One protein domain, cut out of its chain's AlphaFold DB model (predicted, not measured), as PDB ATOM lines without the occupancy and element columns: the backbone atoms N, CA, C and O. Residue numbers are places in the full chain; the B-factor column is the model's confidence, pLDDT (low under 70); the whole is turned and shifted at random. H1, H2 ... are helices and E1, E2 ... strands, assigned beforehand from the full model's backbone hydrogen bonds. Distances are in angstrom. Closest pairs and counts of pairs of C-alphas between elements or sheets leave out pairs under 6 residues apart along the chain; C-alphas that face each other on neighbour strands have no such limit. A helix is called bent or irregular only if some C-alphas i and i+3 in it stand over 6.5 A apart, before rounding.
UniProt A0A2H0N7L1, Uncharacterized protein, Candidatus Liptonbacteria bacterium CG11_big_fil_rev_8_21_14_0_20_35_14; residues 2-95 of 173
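AT A GLANCE: This is residues 2 to 95 of the 173 residues of an uncharacterized protein of Candidatus Liptonbacteria bacterium CG11_big_fil_rev_8_21_14_0_20_35_14 (UniProt A0A2H0N7L1). Two long helices, H1 and H2, run opposite ways side by side at a shallow tilt; a small strand hairpin, E1 and E2, lies past the end where H1 stops and H2 starts, its tip at residues 42 to 47 sticking out. At the far end, H2 runs out free from residue 77, and an unnamed tail, residues 86 to 95, turns back. The printed part has 94 residues, in the order H1, E1, E2, H2; the two-stranded sheet is antiparallel and the class is mostly helix. The whole is extended, with a radius of gyration of the C-alphas of 20.1 A, and flat, but only just, spanning 58 by 38 by 20 A.

IN THESE COORDINATES: Find C-alpha 3 at (164.503, 161.869, 189.386); from there H1, residues 3 to 32, runs 43.4 A to C-alpha 32 at (148.138, 124.023, 175.802). Next come E1, residues 40 to 43, and E2, residues 46 to 49. H2, residues 57 to 85, runs 42.5 A and ends at C-alpha 85 at (149.465, 169.303, 202.052).

HOW THE PARTS SIT: Look at Ser 14 and Pro 65, the closest C-alphas of H1 and H2, 4.3 A apart: the helices touch, at a shallow tilt of 32 degrees, opposite ways. H2 has a kink of 34 degrees near residue 64, yet is neither bent nor irregular, but only just: C-alphas 62 and 65 are 6.3 A apart. Every O i to N i+4 pair is within hydrogen-bond range in H1, and 21 of 25 in H2. E1 and E2 form an antiparallel hairpin; N 41 and O 48 are within hydrogen-bond range at 3.0 A. Outside the named strands, residues 37 to 38 pair antiparallel with residues 55 to 56, stretches too short to be named. H1 and E2 are apart, as are E1 and H2.

THE WHOLE: The C-alphas of Gly 33 and Asn 88 are the two farthest apart, 59.7 A. The printed part has no cut and no long link. In this model 40 residues are under pLDDT 70, among them residues 67 to 95.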
ATOM      1  N   ASN A   2     164.728 161.119 194.225       67.19
ATOM      2  CA  ASN A   2     165.505 161.794 193.170       67.19
ATOM      3  C   ASN A   2     165.130 161.279 191.754       67.19
ATOM      4  O   ASN A   2     164.942 160.070 191.581       67.19
ATOM      5  N   LYS A   3     165.037 162.164 190.744       61.84
ATOM      6  CA  LYS A   3     164.503 161.869 189.386       61.84
ATOM      7  C   LYS A   3     165.222 160.694 188.709       61.84
ATOM      8  O   LYS A   3     164.582 159.809 188.149       61.84
ATOM      9  N   ILE A   4     166.545 160.640 188.845       66.25
ATOM     10  CA  ILE A   4     167.399 159.577 188.289       66.25
ATOM     11  C   ILE A   4     167.120 158.225 188.964       66.25
ATOM     12  O   ILE A   4     166.983 157.199 188.298       66.25
ATOM     13  N   ARG A   5     166.976 158.217 190.296       70.25
ATOM     14  CA  ARG A   5     166.679 157.001 191.071       70.25
ATOM     15  C   ARG A   5     165.290 156.452 190.741       70.25
ATOM     16  O   ARG A   5     165.136 155.239 190.632       70.25
ATOM     17  N   ARG A   6     164.308 157.334 190.536       63.62
ATOM     18  CA  ARG A   6     162.943 156.965 190.137       63.62
ATOM     19  C   ARG A   6     162.916 156.288 188.771       63.62
ATOM     20  O   ARG A   6     162.394 155.187 188.670       63.62
ATOM     21  N   ASN A   7     163.517 156.905 187.753       63.59
ATOM     22  CA  ASN A   7     163.533 156.341 186.400       63.59
ATOM     23  C   ASN A   7     164.219 154.966 186.380       63.59
ATOM     24  O   ASN A   7     163.742 154.038 185.731       63.59
ATOM     25  N   LYS A   8     165.292 154.804 187.166       70.25
ATOM     26  CA  LYS A   8     165.977 153.516 187.323       70.25
ATOM     27  C   LYS A   8     165.092 152.458 187.991       70.25
ATOM     28  O   LYS A   8     165.145 151.299 187.601       70.25
ATOM     29  N   LEU A   9     164.286 152.830 188.987       67.94
ATOM     30  CA  LEU A   9     163.338 151.911 189.627       67.94
ATOM     31  C   LEU A   9     162.168 151.561 188.701       67.94
ATOM     32  O   LEU A   9     161.853 150.383 188.578       67.94
ATOM     33  N   MET A  10     161.592 152.544 188.005       67.81
ATOM     34  CA  MET A  10     160.512 152.336 187.033       67.81
ATOM     35  C   MET A  10     160.932 151.355 185.936       67.81
ATOM     36  O   MET A  10     160.219 150.395 185.674       67.81
ATOM     37  N   PHE A  11     162.126 151.531 185.364       68.50
ATOM     38  CA  PHE A  11     162.645 150.618 184.346       68.50
ATOM     39  C   PHE A  11     162.852 149.194 184.882       68.50
ATOM     40  O   PHE A  11     162.485 148.223 184.227       68.50
ATOM     41  N   ARG A  12     163.396 149.052 186.100       74.06
ATOM     42  CA  ARG A  12     163.605 147.733 186.723       74.06
ATOM     43  C   ARG A  12     162.286 147.007 186.970       74.06
ATOM     44  O   ARG A  12     162.193 145.828 186.658       74.06
ATOM     45  N   TRP A  13     161.277 147.701 187.490       72.19
ATOM     46  CA  TRP A  13     159.962 147.108 187.738       72.19
ATOM     47  C   TRP A  13     159.220 146.765 186.446       72.19
ATOM     48  O   TRP A  13     158.630 145.695 186.359       72.19
ATOM     49  N   SER A  14     159.338 147.613 185.427       76.50
ATOM     50  CA  SER A  14     158.787 147.382 184.090       76.50
ATOM     51  C   SER A  14     159.391 146.146 183.410       76.50
ATOM     52  O   SER A  14     158.680 145.342 182.813       76.50
ATOM     53  N   LEU A  15     160.698 145.933 183.573       75.75
ATOM     54  CA  LEU A  15     161.385 144.749 183.056       75.75
ATOM     55  C   LEU A  15     160.999 143.475 183.825       75.75
ATOM     56  O   LEU A  15     160.797 142.427 183.217       75.75
ATOM     57  N   VAL A  16     160.845 143.562 185.150       79.56
ATOM     58  CA  VAL A  16     160.397 142.430 185.981       79.56
ATOM     59  C   VAL A  16     158.985 141.985 185.598       79.56
ATOM     60  O   VAL A  16     158.751 140.786 185.450       79.56
ATOM     61  N   THR A  17     158.052 142.918 185.384       80.81
ATOM     62  CA  THR A  17     156.691 142.563 184.956       80.81
ATOM     63  C   THR A  17     156.664 141.997 183.538       80.81
ATOM     64  O   THR A  17     155.957 141.018 183.311       80.81
ATOM     65  N   ALA A  18     157.481 142.523 182.615       80.00
ATOM     66  CA  ALA A  18     157.637 141.955 181.271       80.00
ATOM     67  C   ALA A  18     158.036 140.472 181.324       80.00
ATOM     68  O   ALA A  18     157.419 139.631 180.674       80.00
ATOM     69  N   ILE A  19     159.057 140.153 182.130       80.62
ATOM     70  CA  ILE A  19     159.587 138.793 182.266       80.62
ATOM     71  C   ILE A  19     158.551 137.860 182.892       80.62
ATOM     72  O   ILE A  19     158.382 136.744 182.413       80.62
ATOM     73  N   LEU A  20     157.838 138.306 183.931       84.56
ATOM     74  CA  LEU A  20     156.786 137.508 184.566       84.56
ATOM     75  C   LEU A  20     155.659 137.162 183.587       84.56
ATOM     76  O   LEU A  20     155.235 136.009 183.525       84.56
ATOM     77  N   ILE A  21     155.209 138.137 182.794       86.94
ATOM     78  CA  ILE A  21     154.152 137.935 181.795       86.94
ATOM     79  C   ILE A  21     154.644 137.024 180.666       86.94
ATOM     80  O   ILE A  21     153.919 136.129 180.234       86.94
ATOM     81  N   ALA A  22     155.891 137.198 180.220       83.69
ATOM     82  CA  ALA A  22     156.494 136.321 179.224       83.69
ATOM     83  C   ALA A  22     156.581 134.876 179.726       83.69
ATOM     84  O   ALA A  22     156.179 133.952 179.026       83.69
ATOM     85  N   LEU A  23     157.050 134.684 180.958       85.88
ATOM     86  CA  LEU A  23     157.184 133.369 181.573       85.88
ATOM     87  C   LEU A  23     155.821 132.688 181.747       85.88
ATOM     88  O   LEU A  23     155.695 131.503 181.444       85.88
ATOM     89  N   PHE A  24     154.793 133.439 182.146       91.31
ATOM     90  CA  PHE A  24     153.418 132.945 182.209       91.31
ATOM     91  C   PHE A  24     152.936 132.412 180.852       91.31
ATOM     92  O   PHE A  24     152.497 131.263 180.768       91.31
ATOM     93  N   TRP A  25     153.069 133.199 179.778       87.94
ATOM     94  CA  TRP A  25     152.608 132.785 178.448       87.94
ATOM     95  C   TRP A  25     153.442 131.655 177.843       87.94
ATOM     96  O   TRP A  25     152.889 130.794 177.161       87.94
ATOM     97  N   VAL A  26     154.743 131.600 178.135       85.38
ATOM     98  CA  VAL A  26     155.611 130.481 177.738       85.38
ATOM     99  C   VAL A  26     155.163 129.182 178.407       85.38
ATOM    100  O   VAL A  26     155.004 128.171 177.725       85.38
ATOM    101  N   ILE A  27     154.909 129.193 179.720       84.12
ATOM    102  CA  ILE A  27     154.402 128.011 180.434       84.12
ATOM    103  C   ILE A  27     153.037 127.601 179.879       84.12
ATOM    104  O   ILE A  27     152.818 126.426 179.592       84.12
ATOM    105  N   TYR A  28     152.141 128.567 179.671       89.94
ATOM    106  CA  TYR A  28     150.832 128.318 179.073       89.94
ATOM    107  C   TYR A  28     150.961 127.641 177.700       89.94
ATOM    108  O   TYR A  28     150.294 126.641 177.435       89.94
ATOM    109  N   TYR A  29     151.860 128.141 176.849       88.19
ATOM    110  CA  TYR A  29     152.130 127.568 175.533       88.19
ATOM    111  C   TYR A  29     152.626 126.122 175.623       88.19
ATOM    112  O   TYR A  29     152.161 125.282 174.860       88.19
ATOM    113  N   PHE A  30     153.508 125.799 176.572       92.19
ATOM    114  CA  PHE A  30     153.972 124.419 176.752       92.19
ATOM    115  C   PHE A  30     152.874 123.460 177.230       92.19
ATOM    116  O   PHE A  30     152.932 122.278 176.901       92.19
ATOM    117  N   ILE A  31     151.876 123.943 177.974       91.44
ATOM    118  CA  ILE A  31     150.770 123.110 178.472       91.44
ATOM    119  C   ILE A  31     149.686 122.919 177.399       91.44
ATOM    120  O   ILE A  31     149.167 121.819 177.238       91.44
ATOM    121  N   ILE A  32     149.324 123.985 176.679       91.94
ATOM    122  CA  ILE A  32     148.138 124.023 175.802       91.94
ATOM    123  C   ILE A  32     148.503 123.930 174.314       91.94
ATOM    124  O   ILE A  32     147.660 123.607 173.480       91.94
ATOM    125  N   GLY A  33     149.759 124.200 173.959       87.62
ATOM    126  CA  GLY A  33     150.277 124.163 172.588       87.62
ATOM    127  C   GLY A  33     150.001 125.426 171.767       87.62
ATOM    128  O   GLY A  33     150.464 125.538 170.634       87.62
ATOM    129  N   SER A  34     149.258 126.394 172.311       87.56
ATOM    130  CA  SER A  34     148.978 127.674 171.654       87.56
ATOM    131  C   SER A  34     148.671 128.775 172.667       87.56
ATOM    132  O   SER A  34     148.212 128.509 173.776       87.56
ATOM    133  N   VAL A  35     148.941 130.026 172.288       88.69
ATOM    134  CA  VAL A  35     148.565 131.210 173.073       88.69
ATOM    135  C   VAL A  35     147.261 131.779 172.508       88.69
ATOM    136  O   VAL A  35     147.162 131.902 171.286       88.69
ATOM    137  N   PRO A  36     146.272 132.139 173.350       89.12
ATOM    138  CA  PRO A  36     144.970 132.593 172.881       89.12
ATOM    139  C   PRO A  36     145.075 133.825 171.983       89.12
ATOM    140  O   PRO A  36     145.913 134.707 172.195       89.12
ATOM    141  N   VAL A  37     144.182 133.897 171.003       88.38
ATOM    142  CA  VAL A  37     144.080 135.009 170.062       88.38
ATOM    143  C   VAL A  37     142.651 135.534 170.094       88.38
ATOM    144  O   VAL A  37     141.703 134.761 169.990       88.38
ATOM    145  N   VAL A  38     142.495 136.843 170.284       85.81
ATOM    146  CA  VAL A  38     141.186 137.505 170.304       85.81
ATOM    147  C   VAL A  38     140.860 137.958 168.887       85.81
ATOM    148  O   VAL A  38     141.478 138.888 168.374       85.81
ATOM    149  N   THR A  39     139.912 137.288 168.242       85.69
ATOM    150  CA  THR A  39     139.508 137.543 166.848       85.69
ATOM    151  C   THR A  39     138.347 138.519 166.728       85.69
ATOM    152  O   THR A  39     138.251 139.243 165.740       85.69
ATOM    153  N   GLU A  40     137.488 138.562 167.741       85.31
ATOM    154  CA  GLU A  40     136.283 139.378 167.751       85.31
ATOM    155  C   GLU A  40     136.053 140.009 169.120       85.31
ATOM    156  O   GLU A  40     136.349 139.418 170.162       85.31
ATOM    157  N   ILE A  41     135.513 141.224 169.105       83.88
ATOM    158  CA  ILE A  41     134.928 141.857 170.283       83.88
ATOM    159  C   ILE A  41     133.458 142.079 169.978       83.88
ATOM    160  O   ILE A  41     133.107 142.803 169.045       83.88
ATOM    161  N   GLN A  42     132.602 141.449 170.775       82.44
ATOM    162  CA  GLN A  42     131.169 141.674 170.713       82.44
ATOM    163  C   GLN A  42     130.835 142.871 171.602       82.44
ATOM    164  O   GLN A  42     131.024 142.829 172.818       82.44
ATOM    165  N   ILE A  43     130.378 143.950 170.976       86.62
ATOM    166  CA  ILE A  43     129.732 145.072 171.652       86.62
ATOM    167  C   ILE A  43     128.240 144.905 171.362       86.62
ATOM    168  O   ILE A  43     127.887 144.516 170.254       86.62
ATOM    169  N   GLU A  44     127.365 145.159 172.337       83.12
ATOM    170  CA  GLU A  44     125.922 144.836 172.289       83.12
ATOM    171  C   GLU A  44     125.212 145.188 170.964       83.12
ATOM    172  O   GLU A  44     124.257 144.523 170.575       83.12
ATOM    173  N   SER A  45     125.686 146.214 170.256       75.50
ATOM    174  CA  SER A  45     125.136 146.694 168.989       75.50
ATOM    175  C   SER A  45     125.879 146.234 167.726       75.50
ATOM    176  O   SER A  45     125.296 146.304 166.644       75.50
ATOM    177  N   PHE A  46     127.135 145.781 167.809       83.19
ATOM    178  CA  PHE A  46     127.895 145.293 166.652       83.19
ATOM    179  C   PHE A  46     129.132 144.469 167.044       83.19
ATOM    180  O   PHE A  46     129.765 144.673 168.080       83.19
ATOM    181  N   THR A  47     129.529 143.556 166.159       80.00
ATOM    182  CA  THR A  47     130.740 142.741 166.313       80.00
ATOM    183  C   THR A  47     131.914 143.387 165.590       80.00
ATOM    184  O   THR A  47     131.884 143.557 164.367       80.00
ATOM    185  N   LEU A  48     132.963 143.732 166.331       78.81
ATOM    186  CA  LEU A  48     134.198 144.270 165.771       78.81
ATOM    187  C   LEU A  48     135.148 143.100 165.487       78.81
ATOM    188  O   LEU A  48     135.693 142.490 166.408       78.81
ATOM    189  N   LEU A  49     135.304 142.762 164.206       80.50
ATOM    190  CA  LEU A  49     136.240 141.738 163.741       80.50
ATOM    191  C   LEU A  49     137.629 142.348 163.586       80.50
ATOM    192  O   LEU A  49     137.811 143.340 162.875       80.50
ATOM    193  N   PHE A  50     138.619 141.741 164.230       78.69
ATOM    194  CA  PHE A  50     139.998 142.162 164.058       78.69
ATOM    195  C   PHE A  50     140.575 141.609 162.749       78.69
ATOM    196  O   PHE A  50     140.422 140.419 162.458       78.69
ATOM    197  N   PRO A  51     141.268 142.441 161.951       65.69
ATOM    198  CA  PRO A  51     141.918 141.970 160.736       65.69
ATOM    199  C   PRO A  51     143.050 140.974 161.058       65.69
ATOM    200  O   PRO A  51     143.635 141.005 162.139       65.69
ATOM    201  N   PHE A  52     143.369 140.098 160.096       65.06
ATOM    202  CA  PHE A  52     144.488 139.135 160.145       65.06
ATOM    203  C   PHE A  52     144.427 138.056 161.240       65.06
ATOM    204  O   PHE A  52     145.460 137.598 161.719       65.06
ATOM    205  N   GLY A  53     143.229 137.597 161.607       67.31
ATOM    206  CA  GLY A  53     143.087 136.434 162.491       67.31
ATOM    207  C   GLY A  53     143.248 136.744 163.981       67.31
ATOM    208  O   GLY A  53     143.392 135.813 164.766       67.31
ATOM    209  N   GLY A  54     143.160 138.021 164.373       78.25
ATOM    210  CA  GLY A  54     143.019 138.458 165.762       78.25
ATOM    211  C   GLY A  54     144.307 138.890 166.468       78.25
ATOM    212  O   GLY A  54     145.420 138.742 165.968       78.25
ATOM    213  N   ILE A  55     144.151 139.458 167.664       81.38
ATOM    214  CA  ILE A  55     145.250 139.959 168.499       81.38
ATOM    215  C   ILE A  55     145.676 138.855 169.467       81.38
ATOM    216  O   ILE A  55     144.906 138.432 170.330       81.38
ATOM    217  N   SER A  56     146.910 138.372 169.322       86.19
ATOM    218  CA  SER A  56     147.463 137.347 170.212       86.19
ATOM    219  C   SER A  56     147.727 137.880 171.621       86.19
ATOM    220  O   SER A  56     148.218 138.991 171.801       86.19
ATOM    221  N   ARG A  57     147.510 137.058 172.646       85.19
ATOM    222  CA  ARG A  57     147.882 137.416 174.021       85.19
ATOM    223  C   ARG A  57     149.391 137.574 174.245       85.19
ATOM    224  O   ARG A  57     149.791 138.161 175.242       85.19
ATOM    225  N   TRP A  58     150.235 137.174 173.289       82.06
ATOM    226  CA  TRP A  58     151.663 137.529 173.292       82.06
ATOM    227  C   TRP A  58     151.904 139.045 173.387       82.06
ATOM    228  O   TRP A  58     152.915 139.474 173.944       82.06
ATOM    229  N   TRP A  59     150.954 139.857 172.909       81.75
ATOM    230  CA  TRP A  59     151.006 141.315 173.014       81.75
ATOM    231  C   TRP A  59     150.964 141.820 174.467       81.75
ATOM    232  O   TRP A  59     151.469 142.910 174.739       81.75
ATOM    233  N   ASP A  60     150.485 141.020 175.425       81.56
ATOM    234  CA  ASP A  60     150.448 141.393 176.845       81.56
ATOM    235  C   ASP A  60     151.860 141.640 177.417       81.56
ATOM    236  O   ASP A  60     152.022 142.447 178.334       81.56
ATOM    237  N   ILE A  61     152.904 141.023 176.842       81.81
ATOM    238  CA  ILE A  61     154.313 141.241 177.231       81.81
ATOM    239  C   ILE A  61     154.759 142.677 176.946       81.81
ATOM    240  O   ILE A  61     155.586 143.222 177.677       81.81
ATOM    241  N   LEU A  62     154.218 143.297 175.897       76.56
ATOM    242  CA  LEU A  62     154.552 144.669 175.513       76.56
ATOM    243  C   LEU A  62     153.738 145.693 176.308       76.56
ATOM    244  O   LEU A  62     154.249 146.765 176.625       76.56
ATOM    245  N   ILE A  63     152.496 145.359 176.674       75.62
ATOM    246  CA  ILE A  63     151.597 146.275 177.391       75.62
ATOM    247  C   ILE A  63     151.790 146.213 178.918       75.62
ATOM    248  O   ILE A  63     151.717 147.239 179.594       75.62
ATOM    249  N   GLY A  64     152.108 145.052 179.491       73.31
ATOM    250  CA  GLY A  64     152.376 144.892 180.928       73.31
ATOM    251  C   GLY A  64     153.396 145.883 181.521       73.31
ATOM    252  O   GLY A  64     153.133 146.506 182.556       73.31
ATOM    253  N   PRO A  65     154.540 146.100 180.854       75.75
ATOM    254  CA  PRO A  65     155.535 147.109 181.216       75.75
ATOM    255  C   PRO A  65     154.970 148.535 181.250       75.75
ATOM    256  O   PRO A  65     155.363 149.320 182.115       75.75
ATOM    257  N   ILE A  66     154.015 148.860 180.374       70.38
ATOM    258  CA  ILE A  66     153.382 150.184 180.283       70.38
ATOM    259  C   ILE A  66     152.532 150.456 181.531       70.38
ATOM    260  O   ILE A  66     152.657 151.525 182.133       70.38
ATOM    261  N   TYR A  67     151.745 149.475 181.989       69.19
ATOM    262  CA  TYR A  67     150.942 149.619 183.211       69.19
ATOM    263  C   TYR A  67     151.802 149.913 184.441       69.19
ATOM    264  O   TYR A  67     151.447 150.764 185.254       69.19
ATOM    265  N   SER A  68     152.967 149.271 184.558       68.50
ATOM    266  CA  SER A  68     153.871 149.508 185.689       68.50
ATOM    267  C   SER A  68     154.408 150.946 185.731       68.50
ATOM    268  O   SER A  68     154.517 151.530 186.810       68.50
ATOM    269  N   VAL A  69     154.681 151.549 184.568       68.44
ATOM    270  CA  VAL A  69     155.141 152.941 184.465       68.44
ATOM    271  C   VAL A  69     154.017 153.901 184.847       68.44
ATOM    272  O   VAL A  69     154.255 154.829 185.621       68.44
ATOM    273  N   ILE A  70     152.797 153.648 184.363       68.12
ATOM    274  CA  ILE A  70     151.610 154.455 184.677       68.12
ATOM    275  C   ILE A  70     151.310 154.409 186.180       68.12
ATOM    276  O   ILE A  70     151.167 155.457 186.807       68.12
ATOM    277  N   ILE A  71     151.286 153.217 186.783       67.81
ATOM    278  CA  ILE A  71     151.010 153.039 188.216       67.81
ATOM    279  C   ILE A  71     152.061 153.759 189.066       67.81
ATOM    280  O   ILE A  71     151.709 154.519 189.967       67.81
ATOM    281  N   PHE A  72     153.352 153.588 188.765       66.38
ATOM    282  CA  PHE A  72     154.410 154.278 189.511       66.38
ATOM    283  C   PHE A  72     154.368 155.796 189.336       66.38
ATOM    284  O   PHE A  72     154.734 156.523 190.259       66.38
ATOM    285  N   TYR A  73     153.958 156.281 188.165       65.88
ATOM    286  CA  TYR A  73     153.779 157.707 187.925       65.88
ATOM    287  C   TYR A  73     152.628 158.274 188.768       65.88
ATOM    288  O   TYR A  73     152.805 159.300 189.422       65.88
ATOM    289  N   ILE A  74     151.494 157.570 188.826       64.88
ATOM    290  CA  ILE A  74     150.335 157.954 189.643       64.88
ATOM    291  C   ILE A  74     150.690 157.945 191.133       64.88
ATOM    292  O   ILE A  74     150.501 158.957 191.801       64.88
ATOM    293  N   ILE A  75     151.265 156.851 191.646       66.12
ATOM    294  CA  ILE A  75     151.655 156.732 193.063       66.12
ATOM    295  C   ILE A  75     152.652 157.829 193.443       66.12
ATOM    296  O   ILE A  75     152.517 158.449 194.492       66.12
ATOM    297  N   TYR A  76     153.635 158.105 192.581       65.88
ATOM    298  CA  TYR A  76     154.602 159.172 192.824       65.88
ATOM    299  C   TYR A  76     153.939 160.551 192.915       65.88
ATOM    300  O   TYR A  76     154.335 161.355 193.753       65.88
ATOM    301  N   ASN A  77     152.959 160.832 192.054       60.94
ATOM    302  CA  ASN A  77     152.243 162.101 192.093       60.94
ATOM    303  C   ASN A  77     151.351 162.208 193.338       60.94
ATOM    304  O   ASN A  77     151.322 163.272 193.941       60.94
ATOM    305  N   ILE A  78     150.701 161.125 193.774       61.94
ATOM    306  CA  ILE A  78     149.921 161.099 195.025       61.94
ATOM    307  C   ILE A  78     150.824 161.375 196.237       61.94
ATOM    308  O   ILE A  78     150.539 162.272 197.023       61.94
ATOM    309  N   ASP A  79     151.954 160.675 196.338       62.38
ATOM    310  CA  ASP A  79     152.918 160.814 197.442       62.38
ATOM    311  C   ASP A  79     153.601 162.202 197.447       62.38
ATOM    312  O   ASP A  79     154.022 162.718 198.482       62.38
ATOM    313  N   TYR A  80     153.709 162.845 196.277       59.59
ATOM    314  CA  TYR A  80     154.157 164.234 196.161       59.59
ATOM    315  C   TYR A  80     153.108 165.218 196.693       59.59
ATOM    316  O   TYR A  80     153.474 166.121 197.443       59.59
ATOM    317  N   LEU A  81     151.833 165.015 196.342       53.88
ATOM    318  CA  LEU A  81     150.713 165.852 196.785       53.88
ATOM    319  C   LEU A  81     150.498 165.757 198.304       53.88
ATOM    320  O   LEU A  81     150.389 166.785 198.974       53.88
ATOM    321  N   GLU A  82     150.561 164.548 198.867       58.84
ATOM    322  CA  GLU A  82     150.432 164.308 200.311       58.84
ATOM    323  C   GLU A  82     151.534 165.017 201.119       58.84
ATOM    324  O   GLU A  82     151.298 165.555 202.201       58.84
ATOM    325  N   LYS A  83     152.750 165.099 200.566       57.56
ATOM    326  CA  LYS A  83     153.871 165.803 201.206       57.56
ATOM    327  C   LYS A  83     153.719 167.321 201.210       57.56
ATOM    328  O   LYS A  83     154.236 167.966 202.121       57.56
ATOM    329  N   THR A  84     153.050 167.887 200.209       52.31
ATOM    330  CA  THR A  84     152.803 169.333 200.099       52.31
ATOM    331  C   THR A  84     151.617 169.820 200.936       52.31
ATOM    332  O   THR A  84     151.597 170.993 201.302       52.31
ATOM    333  N   ASP A  85     150.685 168.938 201.310       49.34
ATOM    334  CA  ASP A  85     149.465 169.303 202.052       49.34
ATOM    335  C   ASP A  85     149.662 169.484 203.568       49.34
ATOM    336  O   ASP A  85     148.838 170.105 204.238       49.34
ATOM    337  N   THR A  86     150.780 169.028 204.141       50.09
ATOM    338  CA  THR A  86     151.020 169.157 205.595       50.09
ATOM    339  C   THR A  86     151.259 170.589 206.093       50.09
ATOM    340  O   THR A  86     151.287 170.802 207.305       50.09
ATOM    341  N   SER A  87     151.396 171.587 205.209       51.31
ATOM    342  CA  SER A  87     151.612 172.984 205.616       51.31
ATOM    343  C   SER A  87     150.385 173.895 205.561       51.31
ATOM    344  O   SER A  87     150.471 174.974 206.129       51.31
ATOM    345  N   ASN A  88     149.268 173.517 204.927       44.44
ATOM    346  CA  ASN A  88     148.078 174.379 204.859       44.44
ATOM    347  C   ASN A  88     146.785 173.553 204.814       44.44
ATOM    348  O   ASN A  88     146.328 173.118 203.761       44.44
ATOM    349  N   LEU A  89     146.170 173.392 205.986       51.41
ATOM    350  CA  LEU A  89     144.764 173.032 206.122       51.41
ATOM    351  C   LEU A  89     143.915 174.154 205.516       51.41
ATOM    352  O   LEU A  89     143.703 175.159 206.177       51.41
ATOM    353  N   GLU A  90     143.458 173.982 204.276       49.19
ATOM    354  CA  GLU A  90     142.119 174.373 203.814       49.19
ATOM    355  C   GLU A  90     141.923 173.981 202.334       49.19
ATOM    356  O   GLU A  90     142.477 174.605 201.434       49.19
ATOM    357  N   LYS A  91     141.021 173.005 202.116       40.06
ATOM    358  CA  LYS A  91     140.361 172.586 200.851       40.06
ATOM    359  C   LYS A  91     141.064 171.488 200.022       40.06
ATOM    360  O   LYS A  91     141.766 171.791 199.064       40.06
ATOM    361  N   PRO A  92     140.752 170.199 200.275       45.38
ATOM    362  CA  PRO A  92     141.334 169.064 199.553       45.38
ATOM    363  C   PRO A  92     140.577 168.687 198.265       45.38
ATOM    364  O   PRO A  92     140.538 167.521 197.889       45.38
ATOM    365  N   TYR A  93     139.920 169.628 197.586       45.94
ATOM    366  CA  TYR A  93     139.144 169.305 196.388       45.94
ATOM    367  C   TYR A  93     139.196 170.461 195.383       45.94
ATOM    368  O   TYR A  93     138.865 171.591 195.725       45.94
ATOM    369  N   ILE A  94     139.533 170.130 194.128       43.56
ATOM    370  CA  ILE A  94     139.261 170.870 192.871       43.56
ATOM    371  C   ILE A  94     140.457 171.540 192.161       43.56
ATOM    372  O   ILE A  94     140.323 171.856 190.983       43.56
ATOM    373  N   ILE A  95     141.666 171.634 192.720       43.75
ATOM    374  CA  ILE A  95     142.829 172.102 191.925       43.75
ATOM    375  C   ILE A  95     143.585 170.910 191.318       43.75
ATOM    376  O   ILE A  95     144.780 170.734 191.515       43.75
TER     377      ILE A  95